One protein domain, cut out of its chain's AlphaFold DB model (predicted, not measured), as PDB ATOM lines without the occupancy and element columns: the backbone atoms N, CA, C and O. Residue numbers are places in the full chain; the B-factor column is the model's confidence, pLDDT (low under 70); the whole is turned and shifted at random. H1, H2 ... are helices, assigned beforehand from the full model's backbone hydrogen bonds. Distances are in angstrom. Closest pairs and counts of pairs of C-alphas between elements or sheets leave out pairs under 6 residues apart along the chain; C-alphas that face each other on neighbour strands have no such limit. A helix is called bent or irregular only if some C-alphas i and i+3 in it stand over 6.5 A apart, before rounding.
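AT A GLANCE: This is residues 107 to 256 and 319 to 351 of the 440 residues of a protein of Chrysotila carterae (UniProt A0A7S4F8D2). Three helices, H1, H3 and H4, are side by side in a row with alternating directions, and H7 slants across one side of the row, reaching H1, H3 and H5. H4, H5 and H6 form a triangle of touching helices at the H4 side, while H2 and the long link of residues 124 to 159 lie at one end. The 183 printed residues have seven named helices, H1 to H7 in chain order, and no named strand; the class is all helix. The whole is compact, with a radius of gyration of the C-alphas of 18.0 A and spans of 55 by 38 by 31 A.

HOW THE PARTS SIT: H1, residues 107 to 123, H3, residues 173 to 206, and H7, residues 319 to 341, make a bundle, a group in which each touches the other two. H1 touches residues 190 to 197 of H3, opposite ways at a shallow tilt of 15 degrees; the closest C-alphas are those of Ala 109 and Val 197, 5.2 A apart. Residues 116 to 123 of H1 touch H7 at a steep tilt of 39 degrees, closest at Ser 123 and Val 333, with C-alphas 6.1 A apart. H2, residues 160 to 169, touches no helix but is near H7; the closest C-alphas, of Ile 163 and Ser 321, are 7.1 A apart. H3 touches H7 the same way at a steep tilt of 40 degrees, with the C-alphas of Trp 178 and Val 326 closest at 5.7 A. H3 is irregular, C-alphas 198 and 201 being 9.7 A apart, with a kink of 127 degrees near residue 199. H3 and H4, residues 208 to 222, form a hairpin at a shallow tilt of 3 degrees; the closest C-alphas, of Val 184 and Arg 218, are 6.4 A apart. H4 and H5, residues 224 to 234, form another, closest at the C-alphas of Ile 219 and Tyr 226, 5.4 A. H6, residues 242 to 250, touches H4, with the C-alphas of Ala 212 and Ala 244 closest at 4.6 A. In H1, H2, H4 and H5 every O i to N i+4 pair is within hydrogen-bond range, against 26 of 30 in H3, 4 of 5 in H6 and 17 of 19 in H7.

IN THESE COORDINATES: H1 begins at C-alpha 107, (67.492, 140.073, 161.077), and is 23.6 A long. H3 measures 39.1 A, H4 21.0 A, and H7 32.7 A, ending at C-alpha 341, (84.306, 137.366, 155.453).

THE WHOLE: The C-alphas of Ala 107 and Glu 144 are farthest apart, at 59.5 A. Residues 257 to 318 are not printed, with 16.3 A between C-alphas 256 and 319. The link from H1 to H2 is long. Mean pLDDT of the printed part is 77.8; residues 107 to 132, 134 to 143, 239 and 252 to 255 are under 70.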
ATOM      1  N   ALA A 107      66.858 138.809 160.693       31.94
ATOM      2  CA  ALA A 107      67.492 140.073 161.077       31.94
ATOM      3  C   ALA A 107      69.034 140.023 161.004       31.94
ATOM      4  O   ALA A 107      69.662 140.970 160.528       31.94
ATOM      5  N   GLY A 108      69.656 138.917 161.432       34.84
ATOM      6  CA  GLY A 108      71.111 138.726 161.347       34.84
ATOM      7  C   GLY A 108      71.618 138.565 159.910       34.84
ATOM      8  O   GLY A 108      72.635 139.152 159.542       34.84
ATOM      9  N   ALA A 109      70.878 137.831 159.078       37.09
ATOM     10  CA  ALA A 109      71.196 137.639 157.667       37.09
ATOM     11  C   ALA A 109      70.948 138.914 156.836       37.09
ATOM     12  O   ALA A 109      71.788 139.278 156.014       37.09
ATOM     13  N   ALA A 110      69.874 139.664 157.110       37.66
ATOM     14  CA  ALA A 110      69.628 140.968 156.491       37.66
ATOM     15  C   ALA A 110      70.738 141.980 156.812       37.66
ATOM     16  O   ALA A 110      71.152 142.732 155.936       37.66
ATOM     17  N   LYS A 111      71.283 141.958 158.036       40.78
ATOM     18  CA  LYS A 111      72.415 142.807 158.432       40.78
ATOM     19  C   LYS A 111      73.714 142.431 157.708       40.78
ATOM     20  O   LYS A 111      74.480 143.318 157.352       40.78
ATOM     21  N   ALA A 112      73.944 141.142 157.449       41.94
ATOM     22  CA  ALA A 112      75.098 140.670 156.681       41.94
ATOM     23  C   ALA A 112      74.997 141.044 155.193       41.94
ATOM     24  O   ALA A 112      75.958 141.562 154.631       41.94
ATOM     25  N   ALA A 113      73.833 140.857 154.564       41.69
ATOM     26  CA  ALA A 113      73.628 141.282 153.179       41.69
ATOM     27  C   ALA A 113      73.643 142.804 153.027       41.69
ATOM     28  O   ALA A 113      74.245 143.299 152.080       41.69
ATOM     29  N   ALA A 114      73.065 143.550 153.972       48.12
ATOM     30  CA  ALA A 114      73.182 145.002 154.004       48.12
ATOM     31  C   ALA A 114      74.645 145.435 154.162       48.12
ATOM     32  O   ALA A 114      75.073 146.325 153.448       48.12
ATOM     33  N   ALA A 115      75.439 144.764 155.002       50.91
ATOM     34  CA  ALA A 115      76.864 145.056 155.145       50.91
ATOM     35  C   ALA A 115      77.666 144.738 153.874       50.91
ATOM     36  O   ALA A 115      78.554 145.507 153.526       50.91
ATOM     37  N   VAL A 116      77.355 143.651 153.157       49.50
ATOM     38  CA  VAL A 116      77.975 143.346 151.855       49.50
ATOM     39  C   VAL A 116      77.552 144.368 150.801       49.50
ATOM     40  O   VAL A 116      78.403 144.850 150.068       49.50
ATOM     41  N   MET A 117      76.273 144.750 150.737       51.94
ATOM     42  CA  MET A 117      75.792 145.771 149.797       51.94
ATOM     43  C   MET A 117      76.361 147.158 150.108       51.94
ATOM     44  O   MET A 117      76.771 147.867 149.196       51.94
ATOM     45  N   GLU A 118      76.425 147.535 151.382       55.28
ATOM     46  CA  GLU A 118      77.028 148.782 151.845       55.28
ATOM     47  C   GLU A 118      78.536 148.777 151.595       55.28
ATOM     48  O   GLU A 118      79.078 149.791 151.179       55.28
ATOM     49  N   GLU A 119      79.221 147.645 151.771       55.62
ATOM     50  CA  GLU A 119      80.645 147.511 151.452       55.62
ATOM     51  C   GLU A 119      80.903 147.540 149.950       55.62
ATOM     52  O   GLU A 119      81.835 148.210 149.528       55.62
ATOM     53  N   VAL A 120      80.082 146.879 149.132       51.78
ATOM     54  CA  VAL A 120      80.144 147.012 147.671       51.78
ATOM     55  C   VAL A 120      79.935 148.478 147.311       51.78
ATOM     56  O   VAL A 120      80.747 149.036 146.593       51.78
ATOM     57  N   SER A 121      78.938 149.149 147.887       53.06
ATOM     58  CA  SER A 121      78.675 150.570 147.646       53.06
ATOM     59  C   SER A 121      79.810 151.490 148.134       53.06
ATOM     60  O   SER A 121      80.133 152.461 147.455       53.06
ATOM     61  N   ARG A 122      80.472 151.160 149.252       56.88
ATOM     62  CA  ARG A 122      81.610 151.900 149.826       56.88
ATOM     63  C   ARG A 122      82.909 151.662 149.056       56.88
ATOM     64  O   ARG A 122      83.651 152.604 148.798       56.88
ATOM     65  N   SER A 123      83.156 150.422 148.644       51.34
ATOM     66  CA  SER A 123      84.315 150.007 147.839       51.34
ATOM     67  C   SER A 123      84.191 150.465 146.381       51.34
ATOM     68  O   SER A 123      85.192 150.654 145.696       51.34
ATOM     69  N   VAL A 124      82.965 150.721 145.917       53.00
ATOM     70  CA  VAL A 124      82.643 151.385 144.643       53.00
ATOM     71  C   VAL A 124      82.933 152.898 144.675       53.00
ATOM     72  O   VAL A 124      82.830 153.557 143.641       53.00
ATOM     73  N   GLY A 125      83.360 153.455 145.818       54.00
ATOM     74  CA  GLY A 125      83.823 154.841 145.929       54.00
ATOM     75  C   GLY A 125      84.873 155.201 144.867       54.00
ATOM     76  O   GLY A 125      85.807 154.444 144.615       54.00
ATOM     77  N   THR A 126      84.692 156.372 144.252       47.00
ATOM     78  CA  THR A 126      85.285 156.879 142.995       47.00
ATOM     79  C   THR A 126      86.800 157.126 142.979       47.00
ATOM     80  O   THR A 126      87.289 157.808 142.082       47.00
ATOM     81  N   ASN A 127      87.570 156.630 143.945       46.03
ATOM     82  CA  ASN A 127      88.978 157.011 144.060       46.03
ATOM     83  C   ASN A 127      89.909 155.980 143.411       46.03
ATOM     84  O   ASN A 127      90.070 154.881 143.935       46.03
ATOM     85  N   GLY A 128      90.538 156.406 142.307       57.53
ATOM     86  CA  GLY A 128      91.729 155.817 141.684       57.53
ATOM     87  C   GLY A 128      91.513 154.444 141.054       57.53
ATOM     88  O   GLY A 128      91.776 153.429 141.690       57.53
ATOM     89  N   ILE A 129      91.060 154.401 139.797       58.97
ATOM     90  CA  ILE A 129      91.070 153.164 139.006       58.97
ATOM     91  C   ILE A 129      92.421 153.098 138.286       58.97
ATOM     92  O   ILE A 129      92.640 153.820 137.319       58.97
ATOM     93  N   GLU A 130      93.326 152.250 138.770       64.00
ATOM     94  CA  GLU A 130      94.626 152.007 138.135       64.00
ATOM     95  C   GLU A 130      94.596 150.762 137.245       64.00
ATOM     96  O   GLU A 130      93.788 149.851 137.455       64.00
ATOM     97  N   ALA A 131      95.508 150.689 136.270       65.12
ATOM     98  CA  ALA A 131      95.618 149.483 135.457       65.12
ATOM     99  C   ALA A 131      96.183 148.318 136.276       65.12
ATOM    100  O   ALA A 131      96.915 148.527 137.254       65.12
ATOM    101  N   PRO A 132      95.905 147.077 135.850       66.56
ATOM    102  CA  PRO A 132      96.540 145.914 136.432       66.56
ATOM    103  C   PRO A 132      98.068 145.946 136.413       66.56
ATOM    104  O   PRO A 132      98.686 146.204 135.386       66.56
ATOM    105  N   ASP A 133      98.662 145.713 137.581       73.06
ATOM    106  CA  ASP A 133     100.101 145.578 137.788       73.06
ATOM    107  C   ASP A 133     100.534 144.143 137.502       73.06
ATOM    108  O   ASP A 133     100.060 143.228 138.168       73.06
ATOM    109  N   MET A 134     101.406 143.958 136.515       66.31
ATOM    110  CA  MET A 134     101.762 142.650 135.949       66.31
ATOM    111  C   MET A 134     103.251 142.336 136.059       66.31
ATOM    112  O   MET A 134     103.774 141.532 135.291       66.31
ATOM    113  N   ALA A 135     103.960 143.016 136.963       61.50
ATOM    114  CA  ALA A 135     105.413 142.904 137.058       61.50
ATOM    115  C   ALA A 135     105.912 141.460 137.288       61.50
ATOM    116  O   ALA A 135     107.004 141.122 136.837       61.50
ATOM    117  N   ASP A 136     105.103 140.606 137.925       56.50
ATOM    118  CA  ASP A 136     105.461 139.228 138.295       56.50
ATOM    119  C   ASP A 136     104.892 138.148 137.347       56.50
ATOM    120  O   ASP A 136     104.813 136.974 137.716       56.50
ATOM    121  N   THR A 137     104.490 138.515 136.124       58.91
ATOM    122  CA  THR A 137     103.835 137.579 135.199       58.91
ATOM    123  C   THR A 137     104.767 136.554 134.547       58.91
ATOM    124  O   THR A 137     105.879 136.860 134.119       58.91
ATOM    125  N   PHE A 138     104.279 135.312 134.411       54.47
ATOM    126  CA  PHE A 138     105.004 134.189 133.787       54.47
ATOM    127  C   PHE A 138     104.809 134.080 132.264       54.47
ATOM    128  O   PHE A 138     105.416 133.223 131.614       54.47
ATOM    129  N   VAL A 139     103.941 134.908 131.681       58.53
ATOM    130  CA  VAL A 139     103.689 134.966 130.236       58.53
ATOM    131  C   VAL A 139     104.866 135.647 129.538       58.53
ATOM    132  O   VAL A 139     105.284 136.734 129.920       58.53
ATOM    133  N   SER A 140     105.399 135.006 128.493       55.03
ATOM    134  CA  SER A 140     106.468 135.582 127.672       55.03
ATOM    135  C   SER A 140     105.969 136.846 126.980       55.03
ATOM    136  O   SER A 140     105.071 136.779 126.144       55.03
ATOM    137  N   ILE A 141     106.586 137.978 127.303       63.44
ATOM    138  CA  ILE A 141     106.302 139.266 126.677       63.44
ATOM    139  C   ILE A 141     107.182 139.414 125.434       63.44
ATOM    140  O   ILE A 141     108.376 139.108 125.472       63.44
ATOM    141  N   ASP A 142     106.597 139.874 124.330       66.88
ATOM    142  CA  ASP A 142     107.344 140.233 123.125       66.88
ATOM    143  C   ASP A 142     108.193 141.490 123.396       66.88
ATOM    144  O   ASP A 142     107.715 142.628 123.362       66.88
ATOM    145  N   ALA A 143     109.466 141.266 123.723       66.00
ATOM    146  CA  ALA A 143     110.399 142.323 124.092       66.00
ATOM    147  C   ALA A 143     110.649 143.313 122.942       66.00
ATOM    148  O   ALA A 143     110.909 144.487 123.201       66.00
ATOM    149  N   GLU A 144     110.535 142.876 121.683       73.06
ATOM    150  CA  GLU A 144     110.847 143.707 120.515       73.06
ATOM    151  C   GLU A 144     109.799 144.799 120.279       73.06
ATOM    152  O   GLU A 144     110.121 145.871 119.768       73.06
ATOM    153  N   ARG A 145     108.548 144.559 120.690       74.88
ATOM    154  CA  ARG A 145     107.435 145.511 120.531       74.88
ATOM    155  C   ARG A 145     107.154 146.351 121.773       74.88
ATOM    156  O   ARG A 145     106.205 147.137 121.786       74.88
ATOM    157  N   THR A 146     107.959 146.199 122.821       79.25
ATOM    158  CA  THR A 146     107.788 146.962 124.062       79.25
ATOM    159  C   THR A 146     107.971 148.459 123.790       79.25
ATOM    160  O   THR A 146     108.963 148.878 123.198       79.25
ATOM    161  N   GLY A 147     107.003 149.274 124.216       80.00
ATOM    162  CA  GLY A 147     106.999 150.728 124.005       80.00
ATOM    163  C   GLY A 147     106.413 151.200 122.668       80.00
ATOM    164  O   GLY A 147     106.270 152.407 122.476       80.00
ATOM    165  N   LEU A 148     106.035 150.291 121.765       86.38
ATOM    166  CA  LEU A 148     105.259 150.642 120.573       86.38
ATOM    167  C   LEU A 148     103.781 150.833 120.932       86.38
ATOM    168  O   LEU A 148     103.267 150.181 121.844       86.38
ATOM    169  N   VAL A 149     103.088 151.688 120.179       89.31
ATOM    170  CA  VAL A 149     101.648 151.949 120.314       89.31
ATOM    171  C   VAL A 149     100.916 151.692 119.000       89.31
ATOM    172  O   VAL A 149     101.537 151.673 117.937       89.31
ATOM    173  N   ASP A 150      99.611 151.455 119.080       87.69
ATOM    174  CA  ASP A 150      98.727 151.350 117.924       87.69
ATOM    175  C   ASP A 150      98.335 152.737 117.391       87.69
ATOM    176  O   ASP A 150      98.798 153.776 117.865       87.69
ATOM    177  N   GLU A 151      97.477 152.744 116.374       85.50
ATOM    178  CA  GLU A 151      96.957 153.955 115.730       85.50
ATOM    179  C   GLU A 151      96.141 154.842 116.684       85.50
ATOM    180  O   GLU A 151      96.047 156.050 116.468       85.50
ATOM    181  N   GLU A 152      95.564 154.259 117.738       85.00
ATOM    182  CA  GLU A 152      94.808 154.977 118.765       85.00
ATOM    183  C   GLU A 152      95.720 155.489 119.894       85.00
ATOM    184  O   GLU A 152      95.317 156.358 120.663       85.00
ATOM    185  N   GLY A 153      96.969 155.017 119.976       87.75
ATOM    186  CA  GLY A 153      97.939 155.379 121.010       87.75
ATOM    187  C   GLY A 153      97.970 154.423 122.208       87.75
ATOM    188  O   GLY A 153      98.611 154.733 123.215       87.75
ATOM    189  N   LEU A 154      97.311 153.265 122.119       90.44
ATOM    190  CA  LEU A 154      97.384 152.197 123.115       90.44
ATOM    191  C   LEU A 154      98.619 151.321 122.879       90.44
ATOM    192  O   LEU A 154      98.950 151.017 121.735       90.44
ATOM    193  N   PRO A 155      99.302 150.853 123.933       89.75
ATOM    194  CA  PRO A 155     100.521 150.077 123.770       89.75
ATOM    195  C   PRO A 155     100.247 148.718 123.121       89.75
ATOM    196  O   PRO A 155      99.269 148.040 123.430       89.75
ATOM    197  N   LEU A 156     101.141 148.305 122.227       86.69
ATOM    198  CA  LEU A 156     101.046 147.050 121.477       86.69
ATOM    199  C   LEU A 156     101.259 145.803 122.342       86.69
ATOM    200  O   LEU A 156     100.840 144.710 121.961       86.69
ATOM    201  N   VAL A 157     101.935 145.996 123.469       85.69
ATOM    202  CA  VAL A 157     102.227 145.028 124.520       85.69
ATOM    203  C   VAL A 157     101.561 145.533 125.793       85.69
ATOM    204  O   VAL A 157     101.417 146.743 125.973       85.69
ATOM    205  N   TYR A 158     101.144 144.630 126.677       84.12
ATOM    206  CA  TYR A 158     100.549 145.047 127.937       84.12
ATOM    207  C   TYR A 158     101.543 145.896 128.747       84.12
ATOM    208  O   TYR A 158     102.587 145.404 129.167       84.12
ATOM    209  N   ASP A 159     101.192 147.155 128.999       83.62
ATOM    210  CA  ASP A 159     101.956 148.077 129.837       83.62
ATOM    211  C   ASP A 159     100.989 148.859 130.728       83.62
ATOM    212  O   ASP A 159     100.220 149.700 130.259       83.62
ATOM    213  N   LYS A 160     101.041 148.588 132.037       82.75
ATOM    214  CA  LYS A 160     100.183 149.244 133.031       82.75
ATOM    215  C   LYS A 160     100.214 150.768 132.895       82.75
ATOM    216  O   LYS A 160      99.164 151.404 132.862       82.75
ATOM    217  N   GLN A 161     101.410 151.353 132.863       83.38
ATOM    218  CA  GLN A 161     101.588 152.799 132.959       83.38
ATOM    219  C   GLN A 161     101.144 153.485 131.669       83.38
ATOM    220  O   GLN A 161     100.463 154.509 131.719       83.38
ATOM    221  N   ALA A 162     101.486 152.906 130.517       86.25
ATOM    222  CA  ALA A 162     101.097 153.447 129.222       86.25
ATOM    223  C   ALA A 162      99.580 153.372 129.008       86.25
ATOM    224  O   ALA A 162      98.974 154.372 128.619       86.25
ATOM    225  N   ILE A 163      98.946 152.234 129.327       86.81
ATOM    226  CA  ILE A 163      97.487 152.109 129.233       86.81
ATOM    227  C   ILE A 163      96.818 153.101 130.208       86.81
ATOM    228  O   ILE A 163      95.807 153.710 129.856       86.81
ATOM    229  N   GLN A 164      97.360 153.290 131.420       84.75
ATOM    230  CA  GLN A 164      96.735 154.157 132.430       84.75
ATOM    231  C   GLN A 164      96.783 155.610 131.992       84.75
ATOM    232  O   GLN A 164      95.756 156.286 131.959       84.75
ATOM    233  N   LYS A 165      97.957 156.051 131.548       87.69
ATOM    234  CA  LYS A 165      98.154 157.382 130.987       87.69
ATOM    235  C   LYS A 165      97.233 157.645 129.793       87.69
ATOM    236  O   LYS A 165      96.714 158.752 129.663       87.69
ATOM    237  N   TYR A 166      97.023 156.646 128.931       90.44
ATOM    238  CA  TYR A 166      96.089 156.759 127.813       90.44
ATOM    239  C   TYR A 166      94.667 157.054 128.308       90.44
ATOM    240  O   TYR A 166      94.082 158.063 127.920       90.44
ATOM    241  N   TRP A 167      94.125 156.231 129.211       89.88
ATOM    242  CA  TRP A 167      92.743 156.392 129.671       89.88
ATOM    243  C   TRP A 167      92.517 157.594 130.588       89.88
ATOM    244  O   TRP A 167      91.433 158.175 130.544       89.88
ATOM    245  N   GLU A 168      93.520 158.012 131.362       84.81
ATOM    246  CA  GLU A 168      93.483 159.274 132.114       84.81
ATOM    247  C   GLU A 168      93.287 160.479 131.178       84.81
ATOM    248  O   GLU A 168      92.575 161.426 131.518       84.81
ATOM    249  N   GLY A 169      93.852 160.423 129.966       84.81
ATOM    250  CA  GLY A 169      93.661 161.437 128.926       84.81
ATOM    251  C   GLY A 169      92.282 161.416 128.254       84.81
ATOM    252  O   GLY A 169      91.863 162.431 127.701       84.81
ATOM    253  N   GLN A 170      91.549 160.300 128.328       85.19
ATOM    254  CA  GLN A 170      90.244 160.099 127.671       85.19
ATOM    255  C   GLN A 170      89.043 160.478 128.566       85.19
ATOM    256  O   GLN A 170      87.892 160.134 128.281       85.19
ATOM    257  N   GLY A 171      89.286 161.196 129.668       82.75
ATOM    258  CA  GLY A 171      88.243 161.712 130.554       82.75
ATOM    259  C   GLY A 171      87.480 160.617 131.310       82.75
ATOM    260  O   GLY A 171      88.058 159.710 131.897       82.75
ATOM    261  N   GLY A 172      86.146 160.705 131.337       83.56
ATOM    262  CA  GLY A 172      85.280 159.832 132.145       83.56
ATOM    263  C   GLY A 172      85.082 158.403 131.620       83.56
ATOM    264  O   GLY A 172      84.224 157.697 132.150       83.56
ATOM    265  N   ALA A 173      85.819 157.964 130.595       87.19
ATOM    266  CA  ALA A 173      85.597 156.684 129.913       87.19
ATOM    267  C   ALA A 173      85.713 155.460 130.846       87.19
ATOM    268  O   ALA A 173      84.865 154.564 130.800       87.19
ATOM    269  N   LEU A 174      86.717 155.439 131.734       85.75
ATOM    270  CA  LEU A 174      86.874 154.376 132.739       85.75
ATOM    271  C   LEU A 174      85.695 154.353 133.713       85.75
ATOM    272  O   LEU A 174      85.128 153.298 133.990       85.75
ATOM    273  N   GLN A 175      85.285 155.532 134.187       84.06
ATOM    274  CA  GLN A 175      84.175 155.663 135.124       84.06
ATOM    275  C   GLN A 175      82.850 155.226 134.489       84.06
ATOM    276  O   GLN A 175      82.062 154.533 135.127       84.06
ATOM    277  N   GLN A 176      82.609 155.588 133.227       88.50
ATOM    278  CA  GLN A 176      81.432 155.149 132.479       88.50
ATOM    279  C   GLN A 176      81.396 153.627 132.348       88.50
ATOM    280  O   GLN A 176      80.367 153.016 132.638       88.50
ATOM    281  N   ARG A 177      82.524 153.002 131.987       91.12
ATOM    282  CA  ARG A 177      82.592 151.542 131.859       91.12
ATOM    283  C   ARG A 177      82.435 150.829 133.203       91.12
ATOM    284  O   ARG A 177      81.777 149.796 133.269       91.12
ATOM    285  N   TRP A 178      82.973 151.398 134.281       87.44
ATOM    286  CA  TRP A 178      82.752 150.901 135.639       87.44
ATOM    287  C   TRP A 178      81.272 150.965 136.042       87.44
ATOM    288  O   TRP A 178      80.729 149.988 136.552       87.44
ATOM    289  N   ILE A 179      80.589 152.080 135.762       86.69
ATOM    290  CA  ILE A 179      79.146 152.229 136.019       86.69
ATOM    291  C   ILE A 179      78.338 151.210 135.212       86.69
ATOM    292  O   ILE A 179      77.429 150.583 135.757       86.69
ATOM    293  N   GLU A 180      78.674 151.010 133.938       90.31
ATOM    294  CA  GLU A 180      78.033 150.002 133.094       90.31
ATOM    295  C   GLU A 180      78.197 148.599 133.693       90.31
ATOM    296  O   GLU A 180      77.202 147.896 133.893       90.31
ATOM    297  N   PHE A 181      79.422 148.230 134.077       90.19
ATOM    298  CA  PHE A 181      79.698 146.963 134.747       90.19
ATOM    299  C   PHE A 181      78.865 146.789 136.016       90.19
ATOM    300  O   PHE A 181      78.222 145.756 136.199       90.19
ATOM    301  N   LEU A 182      78.807 147.808 136.875       86.25
ATOM    302  CA  LEU A 182      77.999 147.763 138.091       86.25
ATOM    303  C   LEU A 182      76.506 147.634 137.792       86.25
ATOM    304  O   LEU A 182      75.821 146.870 138.468       86.25
ATOM    305  N   SER A 183      76.000 148.321 136.766       86.38
ATOM    306  CA  SER A 183      74.588 148.239 136.376       86.38
ATOM    307  C   SER A 183      74.168 146.818 135.977       86.38
ATOM    308  O   SER A 183      73.016 146.430 136.176       86.38
ATOM    309  N   VAL A 184      75.109 146.015 135.467       88.88
ATOM    310  CA  VAL A 184      74.886 144.611 135.110       88.88
ATOM    311  C   VAL A 184      75.161 143.678 136.294       88.88
ATOM    312  O   VAL A 184      74.372 142.764 136.542       88.88
ATOM    313  N   SER A 185      76.234 143.908 137.049       84.62
ATOM    314  CA  SER A 185      76.699 143.013 138.115       84.62
ATOM    315  C   SER A 185      75.917 143.162 139.422       84.62
ATOM    316  O   SER A 185      75.589 142.162 140.061       84.62
ATOM    317  N   VAL A 186      75.564 144.386 139.829       83.69
ATOM    318  CA  VAL A 186      74.887 144.642 141.113       83.69
ATOM    319  C   VAL A 186      73.533 143.927 141.203       83.69
ATOM    320  O   VAL A 186      73.338 143.220 142.189       83.69
ATOM    321  N   PRO A 187      72.623 143.987 140.206       87.06
ATOM    322  CA  PRO A 187      71.345 143.275 140.299       87.06
ATOM    323  C   PRO A 187      71.501 141.758 140.471       87.06
ATOM    324  O   PRO A 187      70.739 141.138 141.213       87.06
ATOM    325  N   PHE A 188      72.509 141.161 139.824       86.88
ATOM    326  CA  PHE A 188      72.826 139.742 139.983       86.88
ATOM    327  C   PHE A 188      73.284 139.427 141.406       86.88
ATOM    328  O   PHE A 188      72.727 138.547 142.063       86.88
ATOM    329  N   LEU A 189      74.254 140.190 141.917       83.12
ATOM    330  CA  LEU A 189      74.767 140.022 143.275       83.12
ATOM    331  C   LEU A 189      73.671 140.243 144.324       83.12
ATOM    332  O   LEU A 189      73.579 139.479 145.283       83.12
ATOM    333  N   THR A 190      72.788 141.223 144.120       79.69
ATOM    334  CA  THR A 190      71.623 141.465 144.978       79.69
ATOM    335  C   THR A 190      70.682 140.265 144.994       79.69
ATOM    336  O   THR A 190      70.218 139.873 146.067       79.69
ATOM    337  N   ARG A 191      70.420 139.639 143.840       85.19
ATOM    338  CA  ARG A 191      69.594 138.427 143.752       85.19
ATOM    339  C   ARG A 191      70.228 137.254 144.500       85.19
ATOM    340  O   ARG A 191      69.547 136.613 145.299       85.19
ATOM    341  N   VAL A 192      71.524 137.006 144.293       82.44
ATOM    342  CA  VAL A 192      72.280 135.955 145.000       82.44
ATOM    343  C   VAL A 192      72.256 136.195 146.512       82.44
ATOM    344  O   VAL A 192      71.923 135.289 147.275       82.44
ATOM    345  N   ALA A 193      72.534 137.425 146.950       77.94
ATOM    346  CA  ALA A 193      72.498 137.801 148.361       77.94
ATOM    347  C   ALA A 193      71.095 137.628 148.962       77.94
ATOM    348  O   ALA A 193      70.962 137.100 150.063       77.94
ATOM    349  N   THR A 194      70.043 138.014 148.234       80.12
ATOM    350  CA  THR A 194      68.652 137.860 148.686       80.12
ATOM    351  C   THR A 194      68.301 136.391 148.902       80.12
ATOM    352  O   THR A 194      67.780 136.052 149.960       80.12
ATOM    353  N   LEU A 195      68.644 135.513 147.952       82.94
ATOM    354  CA  LEU A 195      68.403 134.069 148.067       82.94
ATOM    355  C   LEU A 195      69.155 133.457 149.252       82.94
ATOM    356  O   LEU A 195      68.574 132.702 150.036       82.94
ATOM    357  N   LEU A 196      70.424 133.835 149.414       78.06
ATOM    358  CA  LEU A 196      71.248 133.400 150.534       78.06
ATOM    359  C   LEU A 196      70.661 133.851 151.882       78.06
ATOM    360  O   LEU A 196      70.666 133.084 152.841       78.06
ATOM    361  N   VAL A 197      70.118 135.066 151.966       76.38
ATOM    362  CA  VAL A 197      69.481 135.578 153.190       76.38
ATOM    363  C   VAL A 197      68.143 134.905 153.467       76.38
ATOM    364  O   VAL A 197      67.856 134.578 154.617       76.38
ATOM    365  N   SER A 198      67.312 134.707 152.442       81.62
ATOM    366  CA  SER A 198      65.951 134.191 152.616       81.62
ATOM    367  C   SER A 198      65.903 132.693 152.898       81.62
ATOM    368  O   SER A 198      64.999 132.238 153.593       81.62
ATOM    369  N   GLY A 199      66.847 131.919 152.354       77.62
ATOM    370  CA  GLY A 199      66.815 130.457 152.457       77.62
ATOM    371  C   GLY A 199      68.180 129.775 152.440       77.62
ATOM    372  O   GLY A 199      68.247 128.562 152.252       77.62
ATOM    373  N   GLY A 200      69.266 130.524 152.650       82.75
ATOM    374  CA  GLY A 200      70.601 129.966 152.832       82.75
ATOM    375  C   GLY A 200      71.126 129.196 151.623       82.75
ATOM    376  O   GLY A 200      70.832 129.502 150.466       82.75
ATOM    377  N   ALA A 201      71.927 128.179 151.930       80.25
ATOM    378  CA  ALA A 201      72.491 127.225 150.983       80.25
ATOM    379  C   ALA A 201      71.440 126.585 150.073       80.25
ATOM    380  O   ALA A 201      71.623 126.505 148.860       80.25
ATOM    381  N   ASP A 202      70.338 126.152 150.681       84.06
ATOM    382  CA  ASP A 202      69.325 125.337 150.025       84.06
ATOM    383  C   ASP A 202      68.574 126.158 148.976       84.06
ATOM    384  O   ASP A 202      68.297 125.668 147.884       84.06
ATOM    385  N   ALA A 203      68.317 127.440 149.256       84.25
ATOM    386  CA  ALA A 203      67.730 128.351 148.277       84.25
ATOM    387  C   ALA A 203      68.674 128.646 147.105       84.25
ATOM    388  O   ALA A 203      68.211 128.709 145.965       84.25
ATOM    389  N   LEU A 204      69.980 128.804 147.353       82.44
ATOM    390  CA  LEU A 204      70.962 128.962 146.276       82.44
ATOM    391  C   LEU A 204      71.033 127.710 145.403       82.44
ATOM    392  O   LEU A 204      71.018 127.822 144.181       82.44
ATOM    393  N   GLN A 205      71.054 126.531 146.022       85.88
ATOM    394  CA  GLN A 205      71.104 125.267 145.303       85.88
ATOM    395  C   GLN A 205      69.815 125.010 144.511       85.88
ATOM    396  O   GLN A 205      69.882 124.609 143.356       85.88
ATOM    397  N   ALA A 206      68.646 125.326 145.072       88.56
ATOM    398  CA  ALA A 206      67.369 125.216 144.365       88.56
ATOM    399  C   ALA A 206      67.256 126.168 143.156       88.56
ATOM    400  O   ALA A 206      66.485 125.904 142.237       88.56
ATOM    401  N   ASN A 207      68.016 127.269 143.146       91.38
ATOM    402  CA  ASN A 207      68.028 128.259 142.068       91.38
ATOM    403  C   ASN A 207      69.312 128.213 141.218       91.38
ATOM    404  O   ASN A 207      69.511 129.107 140.394       91.38
ATOM    405  N   SER A 208      70.179 127.204 141.392       87.56
ATOM    406  CA  SER A 208      71.528 127.176 140.803       87.56
ATOM    407  C   SER A 208      71.506 127.310 139.281       87.56
ATOM    408  O   SER A 208      72.216 128.151 138.734       87.56
ATOM    409  N   ALA A 209      70.628 126.570 138.601       89.56
ATOM    410  CA  ALA A 209      70.464 126.633 137.149       89.56
ATOM    411  C   ALA A 209      69.997 128.019 136.664       89.56
ATOM    412  O   ALA A 209      70.534 128.569 135.705       89.56
ATOM    413  N   GLY A 210      69.028 128.625 137.359       92.19
ATOM    414  CA  GLY A 210      68.534 129.961 137.015       92.19
ATOM    415  C   GLY A 210      69.587 131.050 137.223       92.19
ATOM    416  O   GLY A 210      69.676 131.977 136.423       92.19
ATOM    417  N   LEU A 211      70.403 130.927 138.275       91.56
ATOM    418  CA  LEU A 211      71.527 131.827 138.537       91.56
ATOM    419  C   LEU A 211      72.655 131.645 137.518       91.56
ATOM    420  O   LEU A 211      73.231 132.634 137.079       91.56
ATOM    421  N   ALA A 212      72.951 130.407 137.125       91.75
ATOM    422  CA  ALA A 212      73.958 130.106 136.115       91.75
ATOM    423  C   ALA A 212      73.599 130.736 134.759       91.75
ATOM    424  O   ALA A 212      74.425 131.425 134.162       91.75
ATOM    425  N   LYS A 213      72.342 130.584 134.325       92.56
ATOM    426  CA  LYS A 213      71.847 131.193 133.087       92.56
ATOM    427  C   LYS A 213      71.877 132.725 133.136       92.56
ATOM    428  O   LYS A 213      72.373 133.357 132.210       92.56
ATOM    429  N   ASP A 214      71.400 133.322 134.232       92.50
ATOM    430  CA  ASP A 214      71.422 134.781 134.449       92.50
ATOM    431  C   ASP A 214      72.868 135.322 134.448       92.50
ATOM    432  O   ASP A 214      73.148 136.375 133.880       92.50
ATOM    433  N   ALA A 215      73.823 134.576 135.018       91.25
ATOM    434  CA  ALA A 215      75.242 134.929 134.968       91.25
ATOM    435  C   ALA A 215      75.800 134.898 133.535       91.25
ATOM    436  O   ALA A 215      76.482 135.843 133.138       91.25
ATOM    437  N   ARG A 216      75.490 133.856 132.750       91.56
ATOM    438  CA  ARG A 216      75.898 133.741 131.339       91.56
ATOM    439  C   ARG A 216      75.382 134.915 130.504       91.56
ATOM    440  O   ARG A 216      76.177 135.586 129.856       91.56
ATOM    441  N   GLU A 217      74.087 135.213 130.578       92.31
ATOM    442  CA  GLU A 217      73.460 136.308 129.817       92.31
ATOM    443  C   GLU A 217      74.063 137.677 130.175       92.31
ATOM    444  O   GLU A 217      74.236 138.551 129.325       92.31
ATOM    445  N   ARG A 218      74.443 137.876 131.442       92.81
ATOM    446  CA  ARG A 218      75.142 139.090 131.886       92.81
ATOM    447  C   ARG A 218      76.575 139.165 131.384       92.81
ATOM    448  O   ARG A 218      77.013 140.252 131.017       92.81
ATOM    449  N   ILE A 219      77.289 138.042 131.358       91.50
ATOM    450  CA  ILE A 219      78.628 137.946 130.765       91.50
ATOM    451  C   ILE A 219      78.572 138.306 129.273       91.50
ATOM    452  O   ILE A 219      79.372 139.123 128.823       91.50
ATOM    453  N   GLU A 220      77.597 137.772 128.534       89.25
ATOM    454  CA  GLU A 220      77.359 138.110 127.122       89.25
ATOM    455  C   GLU A 220      77.067 139.604 126.949       89.25
ATOM    456  O   GLU A 220      77.689 140.264 126.118       89.25
ATOM    457  N   LYS A 221      76.194 140.165 127.796       91.12
ATOM    458  CA  LYS A 221      75.840 141.590 127.773       91.12
ATOM    459  C   LYS A 221      77.029 142.515 128.044       91.12
ATOM    460  O   LYS A 221      77.097 143.595 127.466       91.12
ATOM    461  N   LEU A 222      77.943 142.126 128.933       91.19
ATOM    462  CA  LEU A 222      79.152 142.904 129.218       91.19
ATOM    463  C   LEU A 222      80.147 142.873 128.049       91.19
ATOM    464  O   LEU A 222      80.940 143.802 127.901       91.19
ATOM    465  N   GLY A 223      80.082 141.852 127.198       89.50
ATOM    466  CA  GLY A 223      80.765 141.819 125.912       89.50
ATOM    467  C   GLY A 223      82.033 140.952 125.865       89.50
ATOM    468  O   GLY A 223      82.317 140.182 126.790       89.50
ATOM    469  N   PRO A 224      82.810 141.065 124.769       88.44
ATOM    470  CA  PRO A 224      83.914 140.175 124.399       88.44
ATOM    471  C   PRO A 224      84.891 139.779 125.506       88.44
ATOM    472  O   PRO A 224      85.206 138.597 125.653       88.44
ATOM    473  N   THR A 225      85.355 140.747 126.297       91.25
ATOM    474  CA  THR A 225      86.326 140.523 127.377       91.25
ATOM    475  C   THR A 225      85.788 139.553 128.427       91.25
ATOM    476  O   THR A 225      86.472 138.616 128.841       91.25
ATOM    477  N   TYR A 226      84.528 139.731 128.818       91.31
ATOM    478  CA  TYR A 226      83.872 138.914 129.834       91.31
ATOM    479  C   TYR A 226      83.502 137.543 129.278       91.31
ATOM    480  O   TYR A 226      83.642 136.550 129.987       91.31
ATOM    481  N   VAL A 227      83.102 137.467 128.004       89.25
ATOM    482  CA  VAL A 227      82.893 136.188 127.308       89.25
ATOM    483  C   VAL A 227      84.185 135.372 127.305       89.25
ATOM    484  O   VAL A 227      84.166 134.206 127.694       89.25
ATOM    485  N   LYS A 228      85.330 135.981 126.963       88.44
ATOM    486  CA  LYS A 228      86.634 135.301 127.023       88.44
ATOM    487  C   LYS A 228      86.982 134.850 128.445       88.44
ATOM    488  O   LYS A 228      87.446 133.726 128.637       88.44
ATOM    489  N   MET A 229      86.733 135.690 129.448       87.75
ATOM    490  CA  MET A 229      86.918 135.315 130.851       87.75
ATOM    491  C   MET A 229      86.039 134.108 131.227       87.75
ATOM    492  O   MET A 229      86.525 133.159 131.838       87.75
ATOM    493  N   GLY A 230      84.771 134.094 130.806       87.00
ATOM    494  CA  GLY A 230      83.854 132.966 130.979       87.00
ATOM    495  C   GLY A 230      84.363 131.678 130.327       87.00
ATOM    496  O   GLY A 230      84.380 130.633 130.974       87.00
ATOM    497  N   GLN A 231      84.868 131.761 129.093       85.06
ATOM    498  CA  GLN A 231      85.482 130.633 128.381       85.06
ATOM    499  C   GLN A 231      86.724 130.087 129.107       85.06
ATOM    500  O   GLN A 231      86.940 128.879 129.137       85.06
ATOM    501  N   MET A 232      87.534 130.952 129.728       82.81
ATOM    502  CA  MET A 232      88.686 130.521 130.530       82.81
ATOM    503  C   MET A 232      88.256 129.848 131.843       82.81
ATOM    504  O   MET A 232      88.877 128.885 132.290       82.81
ATOM    505  N   MET A 233      87.181 130.327 132.474       80.75
ATOM    506  CA  MET A 233      86.657 129.720 133.701       80.75
ATOM    507  C   MET A 233      85.914 128.401 133.442       80.75
ATOM    508  O   MET A 233      85.887 127.547 134.326       80.75
ATOM    509  N   SER A 234      85.342 128.195 132.251       80.88
ATOM    510  CA  SER A 234      84.564 126.984 131.937       80.88
ATOM    511  C   SER A 234      85.403 125.701 131.923       80.88
ATOM    512  O   SER A 234      84.872 124.612 132.125       80.88
ATOM    513  N   VAL A 235      86.724 125.819 131.766       76.44
ATOM    514  CA  VAL A 235      87.664 124.688 131.833       76.44
ATOM    515  C   VAL A 235      88.220 124.444 133.244       76.44
ATOM    516  O   VAL A 235      89.090 123.593 133.434       76.44
ATOM    517  N   ARG A 236      87.727 125.181 134.250       74.75
ATOM    518  CA  ARG A 236      88.184 125.139 135.648       74.75
ATOM    519  C   ARG A 236      87.063 124.675 136.591       74.75
ATOM    520  O   ARG A 236      86.468 125.491 137.300       74.75
ATOM    521  N   PRO A 237      86.781 123.358 136.660       71.38
ATOM    522  CA  PRO A 237      85.718 122.818 137.513       71.38
ATOM    523  C   PRO A 237      85.992 122.968 139.017       71.38
ATOM    524  O   PRO A 237      85.122 122.716 139.844       71.38
ATOM    525  N   ASP A 238      87.207 123.368 139.382       72.44
ATOM    526  CA  ASP A 238      87.597 123.718 140.742       72.44
ATOM    527  C   ASP A 238      87.118 125.114 141.175       72.44
ATOM    528  O   ASP A 238      87.114 125.404 142.372       72.44
ATOM    529  N   VAL A 239      86.717 125.966 140.226       69.75
ATOM    530  CA  VAL A 239      86.361 127.373 140.472       69.75
ATOM    531  C   VAL A 239      84.848 127.591 140.499       69.75
ATOM    532  O   VAL A 239      84.363 128.384 141.306       69.75
ATOM    533  N   LEU A 240      84.095 126.894 139.644       78.19
ATOM    534  CA  LEU A 240      82.664 127.133 139.442       78.19
ATOM    535  C   LEU A 240      81.814 125.877 139.681       78.19
ATOM    536  O   LEU A 240      82.274 124.764 139.424       78.19
ATOM    537  N   PRO A 241      80.560 126.035 140.153       81.56
ATOM    538  CA  PRO A 241      79.631 124.917 140.277       81.56
ATOM    539  C   PRO A 241      79.285 124.335 138.901       81.56
ATOM    540  O   PRO A 241      79.331 125.037 137.890       81.56
ATOM    541  N   GLN A 242      78.897 123.058 138.869       84.44
ATOM    542  CA  GLN A 242      78.658 122.328 137.621       84.44
ATOM    543  C   GLN A 242      77.604 123.002 136.735       84.44
ATOM    544  O   GLN A 242      77.760 123.051 135.520       84.44
ATOM    545  N   GLU A 243      76.554 123.561 137.330       87.62
ATOM    546  CA  GLU A 243      75.499 124.271 136.613       87.62
ATOM    547  C   GLU A 243      76.030 125.526 135.914       87.62
ATOM    548  O   GLU A 243      75.647 125.800 134.781       87.62
ATOM    549  N   ALA A 244      76.962 126.248 136.545       86.19
ATOM    550  CA  ALA A 244      77.631 127.381 135.914       86.19
ATOM    551  C   ALA A 244      78.550 126.921 134.780       86.19
ATOM    552  O   ALA A 244      78.520 127.518 133.713       86.19
ATOM    553  N   LEU A 245      79.320 125.843 134.967       85.12
ATOM    554  CA  LEU A 245      80.168 125.295 133.902       85.12
ATOM    555  C   LEU A 245      79.341 124.915 132.670       85.12
ATOM    556  O   LEU A 245      79.722 125.271 131.561       85.12
ATOM    557  N   ASN A 246      78.196 124.256 132.871       85.62
ATOM    558  CA  ASN A 246      77.300 123.852 131.787       85.62
ATOM    559  C   ASN A 246      76.795 125.060 130.982       85.62
ATOM    560  O   ASN A 246      76.758 125.001 129.758       85.62
ATOM    561  N   GLU A 247      76.450 126.163 131.651       88.81
ATOM    562  CA  GLU A 247      76.046 127.401 130.974       88.81
ATOM    563  C   GLU A 247      77.234 128.091 130.287       88.81
ATOM    564  O   GLU A 247      77.106 128.579 129.170       88.81
ATOM    565  N   LEU A 248      78.425 128.102 130.896       85.31
ATOM    566  CA  LEU A 248      79.602 128.720 130.280       85.31
ATOM    567  C   LEU A 248      80.127 127.949 129.060       85.31
ATOM    568  O   LEU A 248      80.821 128.545 128.240       85.31
ATOM    569  N   VAL A 249      79.796 126.662 128.901       81.56
ATOM    570  CA  VAL A 249      80.053 125.935 127.644       81.56
ATOM    571  C   VAL A 249      79.325 126.610 126.483       81.56
ATOM    572  O   VAL A 249      79.920 126.773 125.425       81.56
ATOM    573  N   ALA A 250      78.105 127.112 126.693       80.31
ATOM    574  CA  ALA A 250      77.365 127.815 125.647       80.31
ATOM    575  C   ALA A 250      78.046 129.124 125.202       80.31
ATOM    576  O   ALA A 250      77.832 129.555 124.079       80.31
ATOM    577  N   LEU A 251      78.936 129.721 126.010       79.06
ATOM    578  CA  LEU A 251      79.748 130.874 125.577       79.06
ATOM    579  C   LEU A 251      80.805 130.511 124.525       79.06
ATOM    580  O   LEU A 251      81.419 131.405 123.937       79.06
ATOM    581  N   GLN A 252      81.098 129.223 124.340       69.81
ATOM    582  CA  GLN A 252      81.999 128.751 123.288       69.81
ATOM    583  C   GLN A 252      81.288 128.693 121.928       69.81
ATOM    584  O   GLN A 252      81.954 128.773 120.896       69.81
ATOM    585  N   ASP A 253      79.953 128.633 121.931       63.88
ATOM    586  CA  ASP A 253      79.125 128.504 120.740       63.88
ATOM    587  C   ASP A 253      78.451 129.834 120.380       63.88
ATOM    588  O   ASP A 253      77.599 130.343 121.096       63.88
ATOM    589  N   GLY A 254      78.814 130.386 119.219       61.81
ATOM    590  CA  GLY A 254      78.025 131.423 118.547       61.81
ATOM    591  C   GLY A 254      77.976 132.778 119.255       61.81
ATOM    592  O   GLY A 254      76.911 133.226 119.671       61.81
ATOM    593  N   VAL A 255      79.107 133.487 119.305       69.62
ATOM    594  CA  VAL A 255      79.091 134.931 119.588       69.62
ATOM    595  C   VAL A 255      78.552 135.658 118.357       69.62
ATOM    596  O   VAL A 255      79.003 135.385 117.247       69.62
ATOM    597  N   GLU A 256      77.631 136.606 118.537       79.75
ATOM    598  CA  GLU A 256      77.112 137.407 117.424       79.75
ATOM    599  C   GLU A 256      78.254 138.112 116.674       79.75
ATOM    600  O   GLU A 256      79.163 138.709 117.271       79.75
ATOM    601  N   LEU A 319      88.599 148.322 123.758       92.06
ATOM    602  CA  LEU A 319      87.595 147.669 124.596       92.06
ATOM    603  C   LEU A 319      88.237 146.804 125.690       92.06
ATOM    604  O   LEU A 319      87.909 146.965 126.866       92.06
ATOM    605  N   VAL A 320      89.164 145.924 125.307       92.00
ATOM    606  CA  VAL A 320      89.845 145.011 126.227       92.00
ATOM    607  C   VAL A 320      90.673 145.788 127.237       92.00
ATOM    608  O   VAL A 320      90.520 145.557 128.431       92.00
ATOM    609  N   SER A 321      91.493 146.747 126.796       91.44
ATOM    610  CA  SER A 321      92.320 147.534 127.717       91.44
ATOM    611  C   SER A 321      91.476 148.213 128.796       91.44
ATOM    612  O   SER A 321      91.824 148.123 129.969       91.44
ATOM    613  N   LYS A 322      90.330 148.799 128.427       90.94
ATOM    614  CA  LYS A 322      89.359 149.414 129.343       90.94
ATOM    615  C   LYS A 322      88.708 148.399 130.288       90.94
ATOM    616  O   LYS A 322      88.566 148.669 131.480       90.94
ATOM    617  N   ASP A 323      88.315 147.234 129.779       92.56
ATOM    618  CA  ASP A 323      87.688 146.179 130.582       92.56
ATOM    619  C   ASP A 323      88.640 145.576 131.617       92.56
ATOM    620  O   ASP A 323      88.203 145.219 132.711       92.56
ATOM    621  N   LEU A 324      89.940 145.517 131.324       90.31
ATOM    622  CA  LEU A 324      90.943 145.045 132.277       90.31
ATOM    623  C   LEU A 324      91.031 145.936 133.531       90.31
ATOM    624  O   LEU A 324      91.201 145.403 134.629       90.31
ATOM    625  N   TYR A 325      90.820 147.256 133.417       86.50
ATOM    626  CA  TYR A 325      90.691 148.141 134.592       86.50
ATOM    627  C   TYR A 325      89.499 147.760 135.457       86.50
ATOM    628  O   TYR A 325      89.604 147.645 136.679       86.50
ATOM    629  N   VAL A 326      88.348 147.577 134.814       88.12
ATOM    630  CA  VAL A 326      87.098 147.253 135.498       88.12
ATOM    631  C   VAL A 326      87.205 145.904 136.196       88.12
ATOM    632  O   VAL A 326      86.844 145.791 137.366       88.12
ATOM    633  N   LEU A 327      87.754 144.897 135.518       88.81
ATOM    634  CA  LEU A 327      87.957 143.577 136.098       88.81
ATOM    635  C   LEU A 327      88.915 143.621 137.284       88.81
ATOM    636  O   LEU A 327      88.632 142.991 138.303       88.81
ATOM    637  N   ARG A 328      90.001 144.401 137.207       85.94
ATOM    638  CA  ARG A 328      90.903 144.565 138.351       85.94
ATOM    639  C   ARG A 328      90.206 145.199 139.525       85.94
ATOM    640  O   ARG A 328      90.302 144.683 140.635       85.94
ATOM    641  N   ARG A 329      89.469 146.280 139.283       83.19
ATOM    642  CA  ARG A 329      88.732 146.940 140.351       83.19
ATOM    643  C   ARG A 329      87.734 145.983 140.997       83.19
ATOM    644  O   ARG A 329      87.652 145.911 142.219       83.19
ATOM    645  N   ALA A 330      87.018 145.200 140.194       84.69
ATOM    646  CA  ALA A 330      86.120 144.167 140.696       84.69
ATOM    647  C   ALA A 330      86.865 143.099 141.518       84.69
ATOM    648  O   ALA A 330      86.380 142.708 142.580       84.69
ATOM    649  N   ALA A 331      88.051 142.668 141.076       85.00
ATOM    650  CA  ALA A 331      88.887 141.714 141.799       85.00
ATOM    651  C   ALA A 331      89.398 142.275 143.135       85.00
ATOM    652  O   ALA A 331      89.370 141.556 144.127       85.00
ATOM    653  N   GLU A 332      89.792 143.548 143.204       83.75
ATOM    654  CA  GLU A 332      90.195 144.221 144.450       83.75
ATOM    655  C   GLU A 332      89.036 144.301 145.452       83.75
ATOM    656  O   GLU A 332      89.195 143.952 146.625       83.75
ATOM    657  N   VAL A 333      87.848 144.705 144.985       80.44
ATOM    658  CA  VAL A 333      86.628 144.731 145.810       80.44
ATOM    659  C   VAL A 333      86.321 143.328 146.331       80.44
ATOM    660  O   VAL A 333      86.077 143.137 147.524       80.44
ATOM    661  N   TYR A 334      86.372 142.327 145.453       81.19
ATOM    662  CA  TYR A 334      86.122 140.939 145.818       81.19
ATOM    663  C   TYR A 334      87.166 140.400 146.804       81.19
ATOM    664  O   TYR A 334      86.801 139.781 147.803       81.19
ATOM    665  N   GLN A 335      88.451 140.689 146.589       81.31
ATOM    666  CA  GLN A 335      89.537 140.328 147.498       81.31
ATOM    667  C   GLN A 335      89.308 140.931 148.888       81.31
ATOM    668  O   GLN A 335      89.415 140.213 149.880       81.31
ATOM    669  N   GLY A 336      88.921 142.208 148.974       77.62
ATOM    670  CA  GLY A 336      88.590 142.867 150.240       77.62
ATOM    671  C   GLY A 336      87.427 142.192 150.977       77.62
ATOM    672  O   GLY A 336      87.505 141.958 152.187       77.62
ATOM    673  N   LEU A 337      86.376 141.802 150.247       74.62
ATOM    674  CA  LEU A 337      85.252 141.045 150.803       74.62
ATOM    675  C   LEU A 337      85.697 139.666 151.310       74.62
ATOM    676  O   LEU A 337      85.374 139.292 152.439       74.62
ATOM    677  N   VAL A 338      86.465 138.918 150.516       74.19
ATOM    678  CA  VAL A 338      86.953 137.584 150.896       74.19
ATOM    679  C   VAL A 338      87.879 137.662 152.105       74.19
ATOM    680  O   VAL A 338      87.684 136.915 153.059       74.19
ATOM    681  N   SER A 339      88.832 138.592 152.135       77.88
ATOM    682  CA  SER A 339      89.741 138.763 153.272       77.88
ATOM    683  C   SER A 339      88.998 139.070 154.577       77.88
ATOM    684  O   SER A 339      89.450 138.668 155.648       77.88
ATOM    685  N   ARG A 340      87.839 139.736 154.503       73.19
ATOM    686  CA  ARG A 340      87.016 140.080 155.670       73.19
ATOM    687  C   ARG A 340      86.072 138.959 156.106       73.19
ATOM    688  O   ARG A 340      85.953 138.695 157.299       73.19
ATOM    689  N   PHE A 341      85.375 138.331 155.162       70.06
ATOM    690  CA  PHE A 341      84.306 137.366 155.453       70.06
ATOM    691  C   PHE A 341      84.751 135.904 155.345       70.06
ATOM    692  O   PHE A 341      84.078 135.009 155.857       70.06
ATOM    693  N   ALA A 342      85.889 135.650 154.706       72.50
ATOM    694  CA  ALA A 342      86.443 134.325 154.483       72.50
ATOM    695  C   ALA A 342      87.992 134.300 154.550       72.50
ATOM    696  O   ALA A 342      88.630 133.806 153.620       72.50
ATOM    697  N   PRO A 343      88.623 134.756 155.653       74.44
ATOM    698  CA  PRO A 343      90.084 134.923 155.765       74.44
ATOM    699  C   PRO A 343      90.903 133.628 155.597       74.44
ATOM    700  O   PRO A 343      92.103 133.655 155.336       74.44
ATOM    701  N   GLN A 344      90.271 132.465 155.756       77.25
ATOM    702  CA  GLN A 344      90.855 131.152 155.477       77.25
ATOM    703  C   GLN A 344      91.071 130.881 153.979       77.25
ATOM    704  O   GLN A 344      91.857 129.997 153.634       77.25
ATOM    705  N   GLN A 345      90.388 131.610 153.092       73.38
ATOM    706  CA  GLN A 345      90.685 131.611 151.663       73.38
ATOM    707  C   GLN A 345      91.926 132.473 151.436       73.38
ATOM    708  O   GLN A 345      91.917 133.675 151.683       73.38
ATOM    709  N   ARG A 346      93.011 131.838 150.990       76.19
ATOM    710  CA  ARG A 346      94.305 132.493 150.733       76.19
ATOM    711  C   ARG A 346      94.563 132.742 149.248       76.19
ATOM    712  O   ARG A 346      95.702 132.975 148.861       76.19
ATOM    713  N   THR A 347      93.532 132.616 148.420       79.75
ATOM    714  CA  THR A 347      93.632 132.881 146.987       79.75
ATOM    715  C   THR A 347      93.813 134.376 146.773       79.75
ATOM    716  O   THR A 347      93.033 135.167 147.304       79.75
ATOM    717  N   ASP A 348      94.834 134.737 146.003       82.94
ATOM    718  CA  ASP A 348      95.037 136.096 145.517       82.94
ATOM    719  C   ASP A 348      94.326 136.246 144.167       82.94
ATOM    720  O   ASP A 348      94.799 135.781 143.127       82.94
ATOM    721  N   TYR A 349      93.128 136.826 144.202       82.50
ATOM    722  CA  TYR A 349      92.295 137.003 143.015       82.50
ATOM    723  C   TYR A 349      92.816 138.114 142.103       82.50
ATOM    724  O   TYR A 349      92.598 138.052 140.894       82.50
ATOM    725  N   VAL A 350      93.519 139.103 142.661       83.88
ATOM    726  CA  VAL A 350      94.110 140.197 141.883       83.88
ATOM    727  C   VAL A 350      95.300 139.666 141.091       83.88
ATOM    728  O   VAL A 350      95.354 139.867 139.881       83.88
ATOM    729  N   ALA A 351      96.195 138.906 141.728       82.06
ATOM    730  CA  ALA A 351      97.312 138.258 141.044       82.06
ATOM    731  C   ALA A 351      96.841 137.260 139.973       82.06
ATOM    732  O   ALA A 351      97.386 137.224 138.874       82.06
TER     733      ALA A 351